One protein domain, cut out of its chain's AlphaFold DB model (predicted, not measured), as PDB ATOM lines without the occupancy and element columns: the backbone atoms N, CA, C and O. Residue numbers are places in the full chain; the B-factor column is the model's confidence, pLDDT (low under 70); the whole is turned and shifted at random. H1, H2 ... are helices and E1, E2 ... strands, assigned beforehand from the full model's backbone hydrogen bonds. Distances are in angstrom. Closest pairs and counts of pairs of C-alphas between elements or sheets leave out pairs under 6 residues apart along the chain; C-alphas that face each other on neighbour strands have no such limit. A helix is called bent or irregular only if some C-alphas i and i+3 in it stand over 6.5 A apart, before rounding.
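AT A GLANCE: This is residues 139 to 258 of the 260 residues of the protein "XRE family transcriptional regulator" of Streptococcus gallolyticus subsp. gallolyticus DSM 16831 (UniProt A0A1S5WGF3). A long, twisted antiparallel sheet, built on the bent hairpin of E3 and E4, curls round one long helix, H3, and H4 turns off after it and only grazes the sheet. The printed part has 120 residues, with five named strands and then four named helices, mixed in class. It is a rod spanning 56 by 21 by 20 A, only just loose, close to compact, with a radius of gyration of the C-alphas of 16.7 A.

HOW THE PARTS SIT: Start at residues 139 to 140, which pair antiparallel with residues 146 to 147 of E1, residues 145 to 149. E1 and E2, residues 154 to 158, lie on one side of E3, residues 161 to 177, and E4, residues 182 to 200, on the other side. Within hydrogen-bond range find N 148 and O 169 of E1 and E3, 2.7 A, N 156 and O 163 of the hairpin E2 and E3, 2.8 A, and N 170 and O 189 of the hairpin E3 and E4, 2.7 A. E5, residues 203 to 210, makes a hairpin with E4, with N 196 and O 208 at 2.9 A; E2 E3 E4 E5 form a meander, each strand the antiparallel neighbour of the one before. H1, residues 213 to 216, and H2, residues 218 to 221, are not on the sheet, H1 only just, with 4 pairs of C-alphas within 10 A. H3, residues 226 to 246, is on it; its closest C-alpha pair with E5 is Cys 209 and Glu 233, 6.7 A. H4, residues 248 to 256, is about perpendicular to H3, at 86 degrees. Every O i to N i+4 pair is within hydrogen-bond range in H3, 3 of 5 in H4; H1 and H2 are too short for one.

IN THESE COORDINATES: Find C-alpha 145 at (-4.155, 97.594, 22.134), where E1 begins. E3 is 44.1 A long, bending by 53 degrees at residue 165; E4 is 50.5 A, bending by 54 degrees at residue 192. H3 runs 30.2 A, and H4 ends at C-alpha 256, (9.935, 110.907, -11.152).

THE WHOLE: The farthest C-alphas, Val 181 and Asp 256, are 56.6 A apart. The printed part has no cut, and the links between named elements are tight. Residues 240 to 258 are among those under pLDDT 70.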
ATOM      1  N   PHE A 139      -2.940  94.825  13.633       80.31
ATOM      2  CA  PHE A 139      -1.659  94.485  14.222       80.31
ATOM      3  C   PHE A 139      -1.746  94.634  15.746       80.31
ATOM      4  O   PHE A 139      -2.034  95.731  16.240       80.31
ATOM      5  N   PRO A 140      -1.529  93.556  16.519       84.44
ATOM      6  CA  PRO A 140      -1.491  93.653  17.972       84.44
ATOM      7  C   PRO A 140      -0.241  94.426  18.405       84.44
ATOM      8  O   PRO A 140       0.860  94.141  17.939       84.44
ATOM      9  N   LEU A 141      -0.414  95.390  19.308       85.19
ATOM     10  CA  LEU A 141       0.686  96.127  19.935       85.19
ATOM     11  C   LEU A 141       0.900  95.674  21.386       85.19
ATOM     12  O   LEU A 141       2.032  95.508  21.832       85.19
ATOM     13  N   THR A 142      -0.198  95.448  22.109       86.56
ATOM     14  CA  THR A 142      -0.235  94.844  23.448       86.56
ATOM     15  C   THR A 142      -1.432  93.894  23.544       86.56
ATOM     16  O   THR A 142      -2.163  93.717  22.571       86.56
ATOM     17  N   GLU A 143      -1.662  93.297  24.715       85.25
ATOM     18  CA  GLU A 143      -2.868  92.496  24.980       85.25
ATOM     19  C   GLU A 143      -4.177  93.271  24.749       85.25
ATOM     20  O   GLU A 143      -5.145  92.704  24.248       85.25
ATOM     21  N   ASN A 144      -4.178  94.572  25.051       87.06
ATOM     22  CA  ASN A 144      -5.380  95.407  25.064       87.06
ATOM     23  C   ASN A 144      -5.385  96.442  23.937       87.06
ATOM     24  O   ASN A 144      -6.406  97.079  23.708       87.06
ATOM     25  N   LEU A 145      -4.269  96.628  23.223       87.00
ATOM     26  CA  LEU A 145      -4.155  97.594  22.134       87.00
ATOM     27  C   LEU A 145      -3.732  96.916  20.838       87.00
ATOM     28  O   LEU A 145      -2.682  96.281  20.759       87.00
ATOM     29  N   SER A 146      -4.512  97.153  19.794       88.31
ATOM     30  CA  SER A 146      -4.138  96.874  18.414       88.31
ATOM     31  C   SER A 146      -4.275  98.136  17.573       88.31
ATOM     32  O   SER A 146      -4.996  99.069  17.936       88.31
ATOM     33  N   TYR A 147      -3.571  98.177  16.452       86.00
ATOM     34  CA  TYR A 147      -3.742  99.219  15.453       86.00
ATOM     35  C   TYR A 147      -4.083  98.610  14.106       86.00
ATOM     36  O   TYR A 147      -3.744  97.467  13.815       86.00
ATOM     37  N   ARG A 148      -4.759  99.393  13.276       81.38
ATOM     38  CA  ARG A 148      -5.136  99.027  11.927       81.38
ATOM     39  C   ARG A 148      -4.678 100.086  10.948       81.38
ATOM     40  O   ARG A 148      -5.027 101.252  11.101       81.38
ATOM     41  N   ILE A 149      -3.929  99.674   9.933       75.50
ATOM     42  CA  ILE A 149      -3.623 100.533   8.789       75.50
ATOM     43  C   ILE A 149      -4.805 100.406   7.831       75.50
ATOM     44  O   ILE A 149      -5.053  99.338   7.272       75.50
ATOM     45  N   ASN A 150      -5.599 101.468   7.721       64.75
ATOM     46  CA  ASN A 150      -6.833 101.431   6.943       64.75
ATOM     47  C   ASN A 150      -6.553 101.535   5.443       64.75
ATOM     48  O   ASN A 150      -7.265 100.902   4.654       64.75
ATOM     49  N   ASP A 151      -5.497 102.275   5.095       62.41
ATOM     50  CA  ASP A 151      -5.139 102.603   3.725       62.41
ATOM     51  C   ASP A 151      -3.662 102.344   3.413       62.41
ATOM     52  O   ASP A 151      -2.801 102.468   4.282       62.41
ATOM     53  N   ILE A 152      -3.369 102.026   2.149       62.09
ATOM     54  CA  ILE A 152      -1.999 102.052   1.621       62.09
ATOM     55  C   ILE A 152      -1.427 103.471   1.790       62.09
ATOM     56  O   ILE A 152      -2.113 104.429   1.417       62.09
ATOM     57  N   PRO A 153      -0.199 103.628   2.322       67.12
ATOM     58  CA  PRO A 153       0.387 104.946   2.505       67.12
ATOM     59  C   PRO A 153       0.600 105.656   1.162       67.12
ATOM     60  O   PRO A 153       1.047 105.052   0.187       67.12
ATOM     61  N   GLN A 154       0.271 106.942   1.115       70.75
ATOM     62  CA  GLN A 154       0.640 107.848   0.030       70.75
ATOM     63  C   GLN A 154       2.016 108.431   0.314       70.75
ATOM     64  O   GLN A 154       2.379 108.572   1.477       70.75
ATOM     65  N   TYR A 155       2.769 108.795  -0.719       68.25
ATOM     66  CA  TYR A 155       4.136 109.274  -0.546       68.25
ATOM     67  C   TYR A 155       4.362 110.606  -1.247       68.25
ATOM     68  O   TYR A 155       3.858 110.821  -2.347       68.25
ATOM     69  N   GLU A 156       5.169 111.455  -0.627       71.88
ATOM     70  CA  GLU A 156       5.711 112.684  -1.195       71.88
ATOM     71  C   GLU A 156       7.231 112.655  -1.027       71.88
ATOM     72  O   GLU A 156       7.737 112.241   0.017       71.88
ATOM     73  N   ARG A 157       7.980 113.086  -2.045       68.94
ATOM     74  CA  ARG A 157       9.434 113.230  -1.934       68.94
ATOM     75  C   ARG A 157       9.827 114.686  -2.049       68.94
ATOM     76  O   ARG A 157       9.430 115.376  -2.984       68.94
ATOM     77  N   LYS A 158      10.698 115.128  -1.149       75.94
ATOM     78  CA  LYS A 158      11.298 116.457  -1.199       75.94
ATOM     79  C   LYS A 158      12.804 116.332  -1.047       75.94
ATOM     80  O   LYS A 158      13.316 116.036   0.028       75.94
ATOM     81  N   ASN A 159      13.533 116.578  -2.134       78.56
ATOM     82  CA  ASN A 159      14.972 116.319  -2.216       78.56
ATOM     83  C   ASN A 159      15.295 114.838  -1.901       78.56
ATOM     84  O   ASN A 159      14.851 113.927  -2.600       78.56
ATOM     85  N   THR A 160      16.084 114.589  -0.855       71.38
ATOM     86  CA  THR A 160      16.444 113.249  -0.379       71.38
ATOM     87  C   THR A 160      15.405 112.635   0.548       71.38
ATOM     88  O   THR A 160      15.436 111.420   0.722       71.38
ATOM     89  N   ASP A 161      14.503 113.440   1.105       76.38
ATOM     90  CA  ASP A 161      13.584 113.021   2.158       76.38
ATOM     91  C   ASP A 161      12.270 112.507   1.577       76.38
ATOM     92  O   ASP A 161      11.819 112.951   0.515       76.38
ATOM     93  N   LEU A 162      11.675 111.553   2.285       72.50
ATOM     94  CA  LEU A 162      10.435 110.886   1.910       72.50
ATOM     95  C   LEU A 162       9.416 111.084   3.025       72.50
ATOM     96  O   LEU A 162       9.683 110.741   4.170       72.50
ATOM     97  N   THR A 163       8.225 111.532   2.672       79.50
ATOM     98  CA  THR A 163       7.089 111.621   3.581       79.50
ATOM     99  C   THR A 163       6.039 110.600   3.170       79.50
ATOM    100  O   THR A 163       5.706 110.496   1.993       79.50
ATOM    101  N   ALA A 164       5.519 109.840   4.131       74.06
ATOM    102  CA  ALA A 164       4.402 108.924   3.956       74.06
ATOM    103  C   ALA A 164       3.165 109.439   4.702       74.06
ATOM    104  O   ALA A 164       3.268 109.873   5.843       74.06
ATOM    105  N   PHE A 165       1.990 109.333   4.090       80.00
ATOM    106  CA  PHE A 165       0.701 109.704   4.668       80.00
ATOM    107  C   PHE A 165      -0.217 108.486   4.697       80.00
ATOM    108  O   PHE A 165      -0.457 107.875   3.657       80.00
ATOM    109  N   LEU A 166      -0.763 108.125   5.858       77.88
ATOM    110  CA  LEU A 166      -1.677 106.983   5.974       77.88
ATOM    111  C   LEU A 166      -2.734 107.177   7.055       77.88
ATOM    112  O   LEU A 166      -2.473 107.762   8.102       77.88
ATOM    113  N   HIS A 167      -3.922 106.618   6.846       81.75
ATOM    114  CA  HIS A 167      -4.933 106.569   7.896       81.75
ATOM    115  C   HIS A 167      -4.719 105.358   8.797       81.75
ATOM    116  O   HIS A 167      -4.733 104.209   8.343       81.75
ATOM    117  N   ILE A 168      -4.587 105.621  10.093       82.31
ATOM    118  CA  ILE A 168      -4.471 104.597  11.124       82.31
ATOM    119  C   ILE A 168      -5.676 104.641  12.056       82.31
ATOM    120  O   ILE A 168      -6.194 105.704  12.401       82.31
ATOM    121  N   GLU A 169      -6.124 103.465  12.474       86.06
ATOM    122  CA  GLU A 169      -7.136 103.286  13.501       86.06
ATOM    123  C   GLU A 169      -6.557 102.522  14.689       86.06
ATOM    124  O   GLU A 169      -6.017 101.435  14.533       86.06
ATOM    125  N   LEU A 170      -6.682 103.075  15.888       87.06
ATOM    126  CA  LEU A 170      -6.297 102.434  17.137       87.06
ATOM    127  C   LEU A 170      -7.526 101.828  17.797       87.06
ATOM    128  O   LEU A 170      -8.576 102.468  17.891       87.06
ATOM    129  N   LEU A 171      -7.368 100.597  18.261       86.25
ATOM    130  CA  LEU A 171      -8.405  99.770  18.856       86.25
ATOM    131  C   LEU A 171      -7.908  99.309  20.223       86.25
ATOM    132  O   LEU A 171      -7.166  98.330  20.326       86.25
ATOM    133  N   TYR A 172      -8.323 100.025  21.265       86.56
ATOM    134  CA  TYR A 172      -8.084  99.632  22.648       86.56
ATOM    135  C   TYR A 172      -9.312  98.906  23.193       86.56
ATOM    136  O   TYR A 172     -10.433  99.404  23.061       86.56
ATOM    137  N   THR A 173      -9.120  97.735  23.787       84.25
ATOM    138  CA  THR A 173     -10.172  96.961  24.445       84.25
ATOM    139  C   THR A 173      -9.666  96.447  25.781       84.25
ATOM    140  O   THR A 173      -8.674  95.733  25.825       84.25
ATOM    141  N   GLU A 174     -10.391  96.754  26.848       81.94
ATOM    142  CA  GLU A 174     -10.126  96.242  28.189       81.94
ATOM    143  C   GLU A 174     -11.389  95.561  28.720       81.94
ATOM    144  O   GLU A 174     -12.506  96.051  28.521       81.94
ATOM    145  N   VAL A 175     -11.224  94.408  29.363       72.44
ATOM    146  CA  VAL A 175     -12.322  93.604  29.915       72.44
ATOM    147  C   VAL A 175     -12.204  93.619  31.434       72.44
ATOM    148  O   VAL A 175     -11.122  93.378  31.960       72.44
ATOM    149  N   ASN A 176     -13.318  93.859  32.129       63.69
ATOM    150  CA  ASN A 176     -13.394  93.980  33.588       63.69
ATOM    151  C   ASN A 176     -12.530  95.120  34.159       63.69
ATOM    152  O   ASN A 176     -11.631  94.882  34.968       63.69
ATOM    153  N   ASN A 177     -12.820  96.368  33.779       61.72
ATOM    154  CA  ASN A 177     -12.147  97.520  34.378       61.72
ATOM    155  C   ASN A 177     -12.719  97.773  35.786       61.72
ATOM    156  O   ASN A 177     -13.837  98.275  35.947       61.72
ATOM    157  N   ILE A 178     -11.948  97.380  36.804       60.34
ATOM    158  CA  ILE A 178     -12.337  97.428  38.222       60.34
ATOM    159  C   ILE A 178     -12.492  98.873  38.710       60.34
ATOM    160  O   ILE A 178     -13.399  99.155  39.494       60.34
ATOM    161  N   ASP A 179     -11.662  99.792  38.215       63.59
ATOM    162  CA  ASP A 179     -11.662 101.195  38.637       63.59
ATOM    163  C   ASP A 179     -12.892 101.961  38.121       63.59
ATOM    164  O   ASP A 179     -13.381 102.880  38.780       63.59
ATOM    165  N   LEU A 180     -13.421 101.565  36.958       61.28
ATOM    166  CA  LEU A 180     -14.591 102.182  36.322       61.28
ATOM    167  C   LEU A 180     -15.893 101.389  36.509       61.28
ATOM    168  O   LEU A 180     -16.953 101.885  36.132       61.28
ATOM    169  N   VAL A 181     -15.841 100.191  37.107       64.56
ATOM    170  CA  VAL A 181     -16.994  99.283  37.282       64.56
ATOM    171  C   VAL A 181     -17.689  98.996  35.940       64.56
ATOM    172  O   VAL A 181     -18.913  99.034  35.818       64.56
ATOM    173  N   LEU A 182     -16.894  98.750  34.896       62.31
ATOM    174  CA  LEU A 182     -17.383  98.440  33.552       62.31
ATOM    175  C   LEU A 182     -16.944  97.037  33.139       62.31
ATOM    176  O   LEU A 182     -15.762  96.697  33.210       62.31
ATOM    177  N   ASP A 183     -17.890  96.254  32.617       68.25
ATOM    178  CA  ASP A 183     -17.621  94.904  32.102       68.25
ATOM    179  C   ASP A 183     -16.662  94.936  30.900       68.25
ATOM    180  O   ASP A 183     -15.871  94.014  30.690       68.25
ATOM    181  N   LYS A 184     -16.711  96.010  30.099       75.62
ATOM    182  CA  LYS A 184     -15.853  96.202  28.928       75.62
ATOM    183  C   LYS A 184     -15.705  97.678  28.564       75.62
ATOM    184  O   LYS A 184     -16.698  98.395  28.462       75.62
ATOM    185  N   ILE A 185     -14.479  98.097  28.269       79.56
ATOM    186  CA  ILE A 185     -14.157  99.395  27.668       79.56
ATOM    187  C   ILE A 185     -13.617  99.148  26.264       79.56
ATOM    188  O   ILE A 185     -12.768  98.282  26.063       79.56
ATOM    189  N   GLN A 186     -14.110  99.908  25.286       80.81
ATOM    190  CA  GLN A 186     -13.581  99.899  23.927       80.81
ATOM    191  C   GLN A 186     -13.391 101.335  23.441       80.81
ATOM    192  O   GLN A 186     -14.348 102.106  23.380       80.81
ATOM    193  N   ILE A 187     -12.156 101.686  23.088       81.88
ATOM    194  CA  ILE A 187     -11.801 102.993  22.538       81.88
ATOM    195  C   ILE A 187     -11.335 102.784  21.106       81.88
ATOM    196  O   ILE A 187     -10.425 101.998  20.837       81.88
ATOM    197  N   LYS A 188     -11.973 103.514  20.193       84.19
ATOM    198  CA  LYS A 188     -11.590 103.589  18.790       84.19
ATOM    199  C   LYS A 188     -11.136 105.009  18.484       84.19
ATOM    200  O   LYS A 188     -11.890 105.956  18.700       84.19
ATOM    201  N   TYR A 189      -9.918 105.143  17.983       84.06
ATOM    202  CA  TYR A 189      -9.350 106.417  17.551       84.06
ATOM    203  C   TYR A 189      -8.884 106.291  16.106       84.06
ATOM    204  O   TYR A 189      -8.326 105.265  15.739       84.06
ATOM    205  N   SER A 190      -9.119 107.301  15.278       85.06
ATOM    206  CA  SER A 190      -8.692 107.296  13.878       85.06
ATOM    207  C   SER A 190      -8.019 108.617  13.551       85.06
ATOM    208  O   SER A 190      -8.532 109.668  13.929       85.06
ATOM    209  N   THR A 191      -6.887 108.560  12.857       86.50
ATOM    210  CA  THR A 191      -6.116 109.749  12.482       86.50
ATOM    211  C   THR A 191      -5.403 109.548  11.149       86.50
ATOM    212  O   THR A 191      -5.169 108.410  10.734       86.50
ATOM    213  N   LEU A 192      -5.074 110.656  10.487       84.38
ATOM    214  CA  LEU A 192      -4.101 110.683   9.402       84.38
ATOM    215  C   LEU A 192      -2.720 110.844  10.040       84.38
ATOM    216  O   LEU A 192      -2.487 111.808  10.764       84.38
ATOM    217  N   LEU A 193      -1.841 109.885   9.792       85.88
ATOM    218  CA  LEU A 193      -0.468 109.884  10.259       85.88
ATOM    219  C   LEU A 193       0.445 110.310   9.109       85.88
ATOM    220  O   LEU A 193       0.378 109.732   8.021       85.88
ATOM    221  N   GLN A 194       1.296 111.294   9.370       88.44
ATOM    222  CA  GLN A 194       2.401 111.689   8.513       88.44
ATOM    223  C   GLN A 194       3.691 111.116   9.105       88.44
ATOM    224  O   GLN A 194       3.963 111.295  10.287       88.44
ATOM    225  N   ILE A 195       4.472 110.407   8.299       82.75
ATOM    226  CA  ILE A 195       5.752 109.819   8.698       82.75
ATOM    227  C   ILE A 195       6.816 110.392   7.782       82.75
ATOM    228  O   ILE A 195       6.794 110.126   6.581       82.75
ATOM    229  N   ASN A 196       7.742 111.163   8.329       80.88
ATOM    230  CA  ASN A 196       8.851 111.705   7.566       80.88
ATOM    231  C   ASN A 196      10.085 110.825   7.794       80.88
ATOM    232  O   ASN A 196      10.434 110.460   8.913       80.88
ATOM    233  N   TYR A 197      10.727 110.438   6.698       75.19
ATOM    234  CA  TYR A 197      11.951 109.656   6.668       75.19
ATOM    235  C   TYR A 197      13.063 110.545   6.119       75.19
ATOM    236  O   TYR A 197      13.048 110.928   4.943       75.19
ATOM    237  N   HIS A 198      14.053 110.838   6.956       76.94
ATOM    238  CA  HIS A 198      15.190 111.672   6.589       76.94
ATOM    239  C   HIS A 198      16.367 110.820   6.132       76.94
ATOM    240  O   HIS A 198      16.801 109.902   6.841       76.94
ATOM    241  N   PHE A 199      16.918 111.138   4.959       67.50
ATOM    242  CA  PHE A 199      17.989 110.349   4.350       67.50
ATOM    243  C   PHE A 199      19.292 111.130   4.205       67.50
ATOM    244  O   PHE A 199      19.324 112.272   3.760       67.50
ATOM    245  N   GLN A 200      20.408 110.443   4.452       71.69
ATOM    246  CA  GLN A 200      21.747 110.907   4.105       71.69
ATOM    247  C   GLN A 200      22.521 109.773   3.428       71.69
ATOM    248  O   GLN A 200      22.656 108.681   3.981       71.69
ATOM    249  N   ASN A 201      23.046 110.015   2.221       69.88
ATOM    250  CA  ASN A 201      23.779 109.016   1.427       69.88
ATOM    251  C   ASN A 201      23.007 107.687   1.258       69.88
ATOM    252  O   ASN A 201      23.561 106.608   1.479       69.88
ATOM    253  N   ASN A 202      21.719 107.772   0.902       55.72
ATOM    254  CA  ASN A 202      20.794 106.637   0.748       55.72
ATOM    255  C   ASN A 202      20.593 105.784   2.019       55.72
ATOM    256  O   ASN A 202      20.191 104.625   1.931       55.72
ATOM    257  N   LYS A 203      20.865 106.339   3.204       53.19
ATOM    258  CA  LYS A 203      20.571 105.710   4.496       53.19
ATOM    259  C   LYS A 203      19.620 106.587   5.292       53.19
ATOM    260  O   LYS A 203      19.812 107.798   5.319       53.19
ATOM    261  N   ILE A 204      18.645 105.970   5.952       57.00
ATOM    262  CA  ILE A 204      17.786 106.669   6.912       57.00
ATOM    263  C   ILE A 204      18.642 107.075   8.105       57.00
ATOM    264  O   ILE A 204      19.352 106.239   8.671       57.00
ATOM    265  N   ILE A 205      18.577 108.352   8.457       74.12
ATOM    266  CA  ILE A 205      19.244 108.914   9.632       74.12
ATOM    267  C   ILE A 205      18.256 109.290  10.731       74.12
ATOM    268  O   ILE A 205      18.642 109.264  11.897       74.12
ATOM    269  N   ASP A 206      17.011 109.598  10.370       75.19
ATOM    270  CA  ASP A 206      15.971 109.992  11.312       75.19
ATOM    271  C   ASP A 206      14.578 109.650  10.768       75.19
ATOM    272  O   ASP A 206      14.387 109.551   9.550       75.19
ATOM    273  N   ILE A 207      13.637 109.418  11.684       72.25
ATOM    274  CA  ILE A 207      12.225 109.171  11.386       72.25
ATOM    275  C   ILE A 207      11.390 109.918  12.417       72.25
ATOM    276  O   ILE A 207      11.473 109.617  13.610       72.25
ATOM    277  N   ASP A 208      10.531 110.808  11.950       79.25
ATOM    278  CA  ASP A 208       9.563 111.522  12.770       79.25
ATOM    279  C   ASP A 208       8.133 111.238  12.305       79.25
ATOM    280  O   ASP A 208       7.866 110.859  11.163       79.25
ATOM    281  N   CYS A 209       7.205 111.322  13.253       81.31
ATOM    282  CA  CYS A 209       5.795 111.036  13.046       81.31
ATOM    283  C   CYS A 209       4.962 112.210  13.562       81.31
ATOM    284  O   CYS A 209       5.166 112.665  14.685       81.31
ATOM    285  N   GLU A 210       3.986 112.641  12.768       86.31
ATOM    286  CA  GLU A 210       2.965 113.624  13.140       86.31
ATOM    287  C   GLU A 210       1.572 113.000  12.980       86.31
ATOM    288  O   GLU A 210       1.328 112.232  12.047       86.31
ATOM    289  N   GLY A 211       0.639 113.324  13.875       84.12
ATOM    290  CA  GLY A 211      -0.755 112.855  13.837       84.12
ATOM    291  C   GLY A 211      -1.228 112.116  15.095       84.12
ATOM    292  O   GLY A 211      -2.419 111.789  15.210       84.12
ATOM    293  N   PHE A 212      -0.333 111.861  16.057       83.06
ATOM    294  CA  PHE A 212      -0.657 111.266  17.363       83.06
ATOM    295  C   PHE A 212      -0.784 112.288  18.501       83.06
ATOM    296  O   PHE A 212      -1.048 111.911  19.642       83.06
ATOM    297  N   GLU A 213      -0.685 113.588  18.224       84.12
ATOM    298  CA  GLU A 213      -0.670 114.652  19.236       84.12
ATOM    299  C   GLU A 213      -1.941 114.649  20.093       84.12
ATOM    300  O   GLU A 213      -1.907 114.966  21.283       84.12
ATOM    301  N   PHE A 214      -3.074 114.245  19.512       80.75
ATOM    302  CA  PHE A 214      -4.337 114.106  20.234       80.75
ATOM    303  C   PHE A 214      -4.291 113.039  21.335       80.75
ATOM    304  O   PHE A 214      -4.993 113.203  22.334       80.75
ATOM    305  N   LEU A 215      -3.470 111.991  21.202       82.94
ATOM    306  CA  LEU A 215      -3.307 110.955  22.231       82.94
ATOM    307  C   LEU A 215      -2.577 111.483  23.473       82.94
ATOM    308  O   LEU A 215      -2.757 110.939  24.558       82.94
ATOM    309  N   ASN A 216      -1.849 112.598  23.349       81.06
ATOM    310  CA  ASN A 216      -1.158 113.239  24.469       81.06
ATOM    311  C   ASN A 216      -2.108 114.006  25.408       81.06
ATOM    312  O   ASN A 216      -1.678 114.509  26.449       81.06
ATOM    313  N   GLN A 217      -3.398 114.129  25.067       84.06
ATOM    314  CA  GLN A 217      -4.385 114.741  25.957       84.06
ATOM    315  C   GLN A 217      -4.583 113.884  27.217       84.06
ATOM    316  O   GLN A 217      -4.708 112.666  27.131       84.06
ATOM    317  N   GLU A 218      -4.707 114.528  28.382       84.12
ATOM    318  CA  GLU A 218      -4.824 113.860  29.695       84.12
ATOM    319  C   GLU A 218      -5.876 112.739  29.731       84.12
ATOM    320  O   GLU A 218      -5.634 111.676  30.292       84.12
ATOM    321  N   LYS A 219      -7.020 112.920  29.057       82.25
ATOM    322  CA  LYS A 219      -8.093 111.911  28.995       82.25
ATOM    323  C   LYS A 219      -7.715 110.610  28.267       82.25
ATOM    324  O   LYS A 219      -8.420 109.620  28.425       82.25
ATOM    325  N   TYR A 220      -6.661 110.615  27.447       82.06
ATOM    326  CA  TYR A 220      -6.190 109.444  26.701       82.06
ATOM    327  C   TYR A 220      -4.919 108.830  27.294       82.06
ATOM    328  O   TYR A 220      -4.681 107.647  27.064       82.06
ATOM    329  N   LYS A 221      -4.153 109.568  28.112       82.62
ATOM    330  CA  LYS A 221      -2.885 109.098  28.703       82.62
ATOM    331  C   LYS A 221      -3.005 107.815  29.524       82.62
ATOM    332  O   LYS A 221      -2.076 107.017  29.534       82.62
ATOM    333  N   THR A 222      -4.141 107.599  30.189       81.06
ATOM    334  CA  THR A 222      -4.398 106.361  30.946       81.06
ATOM    335  C   THR A 222      -4.424 105.124  30.043       81.06
ATOM    336  O   THR A 222      -4.034 104.045  30.475       81.06
ATOM    337  N   PHE A 223      -4.842 105.279  28.784       80.88
ATOM    338  CA  PHE A 223      -4.944 104.191  27.804       80.88
ATOM    339  C   PHE A 223      -3.735 104.143  26.856       80.88
ATOM    340  O   PHE A 223      -3.362 103.077  26.374       80.88
ATOM    341  N   PHE A 224      -3.117 105.300  26.606       83.06
ATOM    342  CA  PHE A 224      -1.997 105.494  25.687       83.06
ATOM    343  C   PHE A 224      -0.863 106.259  26.388       83.06
ATOM    344  O   PHE A 224      -0.690 107.453  26.149       83.06
ATOM    345  N   PRO A 225      -0.095 105.615  27.286       84.38
ATOM    346  CA  PRO A 225       1.053 106.261  27.912       84.38
ATOM    347  C   PRO A 225       2.146 106.567  26.876       84.38
ATOM    348  O   PRO A 225       2.282 105.851  25.885       84.38
ATOM    349  N   ASP A 226       2.987 107.572  27.135       84.38
ATOM    350  CA  ASP A 226       4.034 108.036  26.203       84.38
ATOM    351  C   ASP A 226       4.958 106.909  25.701       84.38
ATOM    352  O   ASP A 226       5.426 106.926  24.563       84.38
ATOM    353  N   THR A 227       5.231 105.903  26.538       86.50
ATOM    354  CA  THR A 227       6.023 104.723  26.157       86.50
ATOM    355  C   THR A 227       5.334 103.885  25.083       86.50
ATOM    356  O   THR A 227       5.997 103.403  24.166       86.50
ATOM    357  N   LEU A 228       4.012 103.742  25.177       85.44
ATOM    358  CA  LEU A 228       3.189 103.006  24.226       85.44
ATOM    359  C   LEU A 228       3.011 103.786  22.922       85.44
ATOM    360  O   LEU A 228       3.057 103.179  21.858       85.44
ATOM    361  N   ILE A 229       2.879 105.116  22.992       83.06
ATOM    362  CA  ILE A 229       2.829 105.985  21.805       83.06
ATOM    363  C   ILE A 229       4.130 105.856  21.004       83.06
ATOM    364  O   ILE A 229       4.086 105.561  19.814       83.06
ATOM    365  N   LYS A 230       5.293 105.932  21.662       82.75
ATOM    366  CA  LYS A 230       6.593 105.727  20.995       82.75
ATOM    367  C   LYS A 230       6.744 104.331  20.391       82.75
ATOM    368  O   LYS A 230       7.353 104.166  19.335       82.75
ATOM    369  N   GLN A 231       6.221 103.305  21.064       84.31
ATOM    370  CA  GLN A 231       6.222 101.944  20.528       84.31
ATOM    371  C   GLN A 231       5.328 101.842  19.285       84.31
ATOM    372  O   GLN A 231       5.740 101.248  18.293       84.31
ATOM    373  N   LEU A 232       4.137 102.443  19.324       83.88
ATOM    374  CA  LEU A 232       3.213 102.513  18.196       83.88
ATOM    375  C   LEU A 232       3.850 103.228  17.000       83.88
ATOM    376  O   LEU A 232       3.847 102.673  15.907       83.88
ATOM    377  N   GLU A 233       4.433 104.411  17.209       82.19
ATOM    378  CA  GLU A 233       5.147 105.176  16.176       82.19
ATOM    379  C   GLU A 233       6.219 104.326  15.498       82.19
ATOM    380  O   GLU A 233       6.268 104.247  14.273       82.19
ATOM    381  N   LYS A 234       7.032 103.622  16.290       78.44
ATOM    382  CA  LYS A 234       8.087 102.744  15.779       78.44
ATOM    383  C   LYS A 234       7.539 101.562  14.976       78.44
ATOM    384  O   LYS A 234       8.074 101.246  13.914       78.44
ATOM    385  N   GLU A 235       6.526 100.868  15.488       80.31
ATOM    386  CA  GLU A 235       5.946  99.701  14.811       80.31
ATOM    387  C   GLU A 235       5.268 100.104  13.500       80.31
ATOM    388  O   GLU A 235       5.505  99.487  12.462       80.31
ATOM    389  N   VAL A 236       4.485 101.185  13.523       78.25
ATOM    390  CA  VAL A 236       3.811 101.713  12.335       78.25
ATOM    391  C   VAL A 236       4.836 102.184  11.310       78.25
ATOM    392  O   VAL A 236       4.754 101.774  10.154       78.25
ATOM    393  N   SER A 237       5.845 102.963  11.714       66.06
ATOM    394  CA  SER A 237       6.877 103.444  10.788       66.06
ATOM    395  C   SER A 237       7.706 102.308  10.192       66.06
ATOM    396  O   SER A 237       8.038 102.368   9.010       66.06
ATOM    397  N   THR A 238       7.963 101.237  10.952       69.44
ATOM    398  CA  THR A 238       8.628 100.020  10.457       69.44
ATOM    399  C   THR A 238       7.759  99.280   9.447       69.44
ATOM    400  O   THR A 238       8.242  98.944   8.373       69.44
ATOM    401  N   LYS A 239       6.471  99.058   9.738       73.69
ATOM    402  CA  LYS A 239       5.556  98.377   8.806       73.69
ATOM    403  C   LYS A 239       5.380  99.143   7.506       73.69
ATOM    404  O   LYS A 239       5.403  98.546   6.432       73.69
ATOM    405  N   VAL A 240       5.236 100.458   7.607       67.38
ATOM    406  CA  VAL A 240       5.153 101.347   6.450       67.38
ATOM    407  C   VAL A 240       6.461 101.329   5.679       67.38
ATOM    408  O   VAL A 240       6.440 101.231   4.459       67.38
ATOM    409  N   PHE A 241       7.599 101.336   6.369       60.06
ATOM    410  CA  PHE A 241       8.897 101.266   5.715       60.06
ATOM    411  C   PHE A 241       9.151  99.918   5.031       60.06
ATOM    412  O   PHE A 241       9.674  99.892   3.923       60.06
ATOM    413  N   ASP A 242       8.770  98.797   5.638       59.94
ATOM    414  CA  ASP A 242       8.878  97.474   5.017       59.94
ATOM    415  C   ASP A 242       7.980  97.371   3.783       59.94
ATOM    416  O   ASP A 242       8.406  96.837   2.755       59.94
ATOM    417  N   PHE A 243       6.776  97.946   3.858       61.97
ATOM    418  CA  PHE A 243       5.899  98.108   2.705       61.97
ATOM    419  C   PHE A 243       6.591  98.936   1.612       61.97
ATOM    420  O   PHE A 243       6.736  98.454   0.494       61.97
ATOM    421  N   VAL A 244       7.114 100.123   1.945       56.16
ATOM    422  CA  VAL A 244       7.902 100.973   1.032       56.16
ATOM    423  C   VAL A 244       9.058 100.203   0.414       56.16
ATOM    424  O   VAL A 244       9.300 100.317  -0.780       56.16
ATOM    425  N   LYS A 245       9.785  99.421   1.213       52.03
ATOM    426  CA  LYS A 245      10.977  98.692   0.791       52.03
ATOM    427  C   LYS A 245      10.651  97.591  -0.211       52.03
ATOM    428  O   LYS A 245      11.396  97.419  -1.174       52.03
ATOM    429  N   ALA A 246       9.558  96.866   0.013       50.56
ATOM    430  CA  ALA A 246       9.013  95.937  -0.970       50.56
ATOM    431  C   ALA A 246       8.566  96.676  -2.247       50.56
ATOM    432  O   ALA A 246       8.732  96.157  -3.345       50.56
ATOM    433  N   ASP A 247       8.106  97.922  -2.096       46.75
ATOM    434  CA  ASP A 247       7.602  98.802  -3.154       46.75
ATOM    435  C   ASP A 247       8.678  99.696  -3.823       46.75
ATOM    436  O   ASP A 247       8.357 100.528  -4.668       46.75
ATOM    437  N   ILE A 248       9.972  99.565  -3.481       38.41
ATOM    438  CA  ILE A 248      11.054 100.501  -3.887       38.41
ATOM    439  C   ILE A 248      11.179 100.658  -5.409       38.41
ATOM    440  O   ILE A 248      11.574 101.720  -5.895       38.41
ATOM    441  N   GLN A 249      10.831  99.625  -6.179       40.41
ATOM    442  CA  GLN A 249      10.848  99.694  -7.641       40.41
ATOM    443  C   GLN A 249       9.661 100.495  -8.207       40.41
ATOM    444  O   GLN A 249       9.800 101.116  -9.251       40.41
ATOM    445  N   LEU A 250       8.540 100.544  -7.485       41.19
ATOM    446  CA  LEU A 250       7.358 101.368  -7.762       41.19
ATOM    447  C   LEU A 250       7.542 102.828  -7.348       41.19
ATOM    448  O   LEU A 250       6.955 103.735  -7.934       41.19
ATOM    449  N   MET A 251       8.334 103.047  -6.300       40.12
ATOM    450  CA  MET A 251       8.551 104.365  -5.724       40.12
ATOM    451  C   MET A 251       9.335 105.279  -6.669       40.12
ATOM    452  O   MET A 251       8.937 106.422  -6.857       40.12
ATOM    453  N   ASN A 252      10.399 104.771  -7.304       41.47
ATOM    454  CA  ASN A 252      11.164 105.548  -8.287       41.47
ATOM    455  C   ASN A 252      10.278 105.972  -9.474       41.47
ATOM    456  O   ASN A 252      10.288 107.142  -9.841       41.47
ATOM    457  N   ASP A 253       9.415 105.077  -9.968       39.84
ATOM    458  CA  ASP A 253       8.487 105.375 -11.068       39.84
ATOM    459  C   ASP A 253       7.397 106.402 -10.672       39.84
ATOM    460  O   ASP A 253       6.997 107.226 -11.491       39.84
ATOM    461  N   ARG A 254       6.921 106.398  -9.413       39.25
ATOM    462  CA  ARG A 254       5.918 107.357  -8.890       39.25
ATOM    463  C   ARG A 254       6.490 108.741  -8.572       39.25
ATOM    464  O   ARG A 254       5.770 109.731  -8.669       39.25
ATOM    465  N   ILE A 255       7.748 108.797  -8.140       39.47
ATOM    466  CA  ILE A 255       8.434 110.023  -7.717       39.47
ATOM    467  C   ILE A 255       8.877 110.846  -8.931       39.47
ATOM    468  O   ILE A 255       8.687 112.059  -8.927       39.47
ATOM    469  N   ASP A 256       9.412 110.202  -9.973       38.75
ATOM    470  CA  ASP A 256       9.935 110.907 -11.152       38.75
ATOM    471  C   ASP A 256       8.827 111.634 -11.948       38.75
ATOM    472  O   ASP A 256       9.098 112.627 -12.619       38.75
ATOM    473  N   GLN A 257       7.562 111.217 -11.805       39.62
ATOM    474  CA  GLN A 257       6.400 111.822 -12.474       39.62
ATOM    475  C   GLN A 257       5.802 113.050 -11.766       39.62
ATOM    476  O   GLN A 257       4.896 113.678 -12.307       39.62
ATOM    477  N   GLN A 258       6.267 113.402 -10.560       36.25
ATOM    478  CA  GLN A 258       5.827 114.618  -9.850       36.25
ATOM    479  C   GLN A 258       6.813 115.791  -9.992       36.25
ATOM    480  O   GLN A 258       6.549 116.876  -9.474       36.25
TER     481      GLN A 258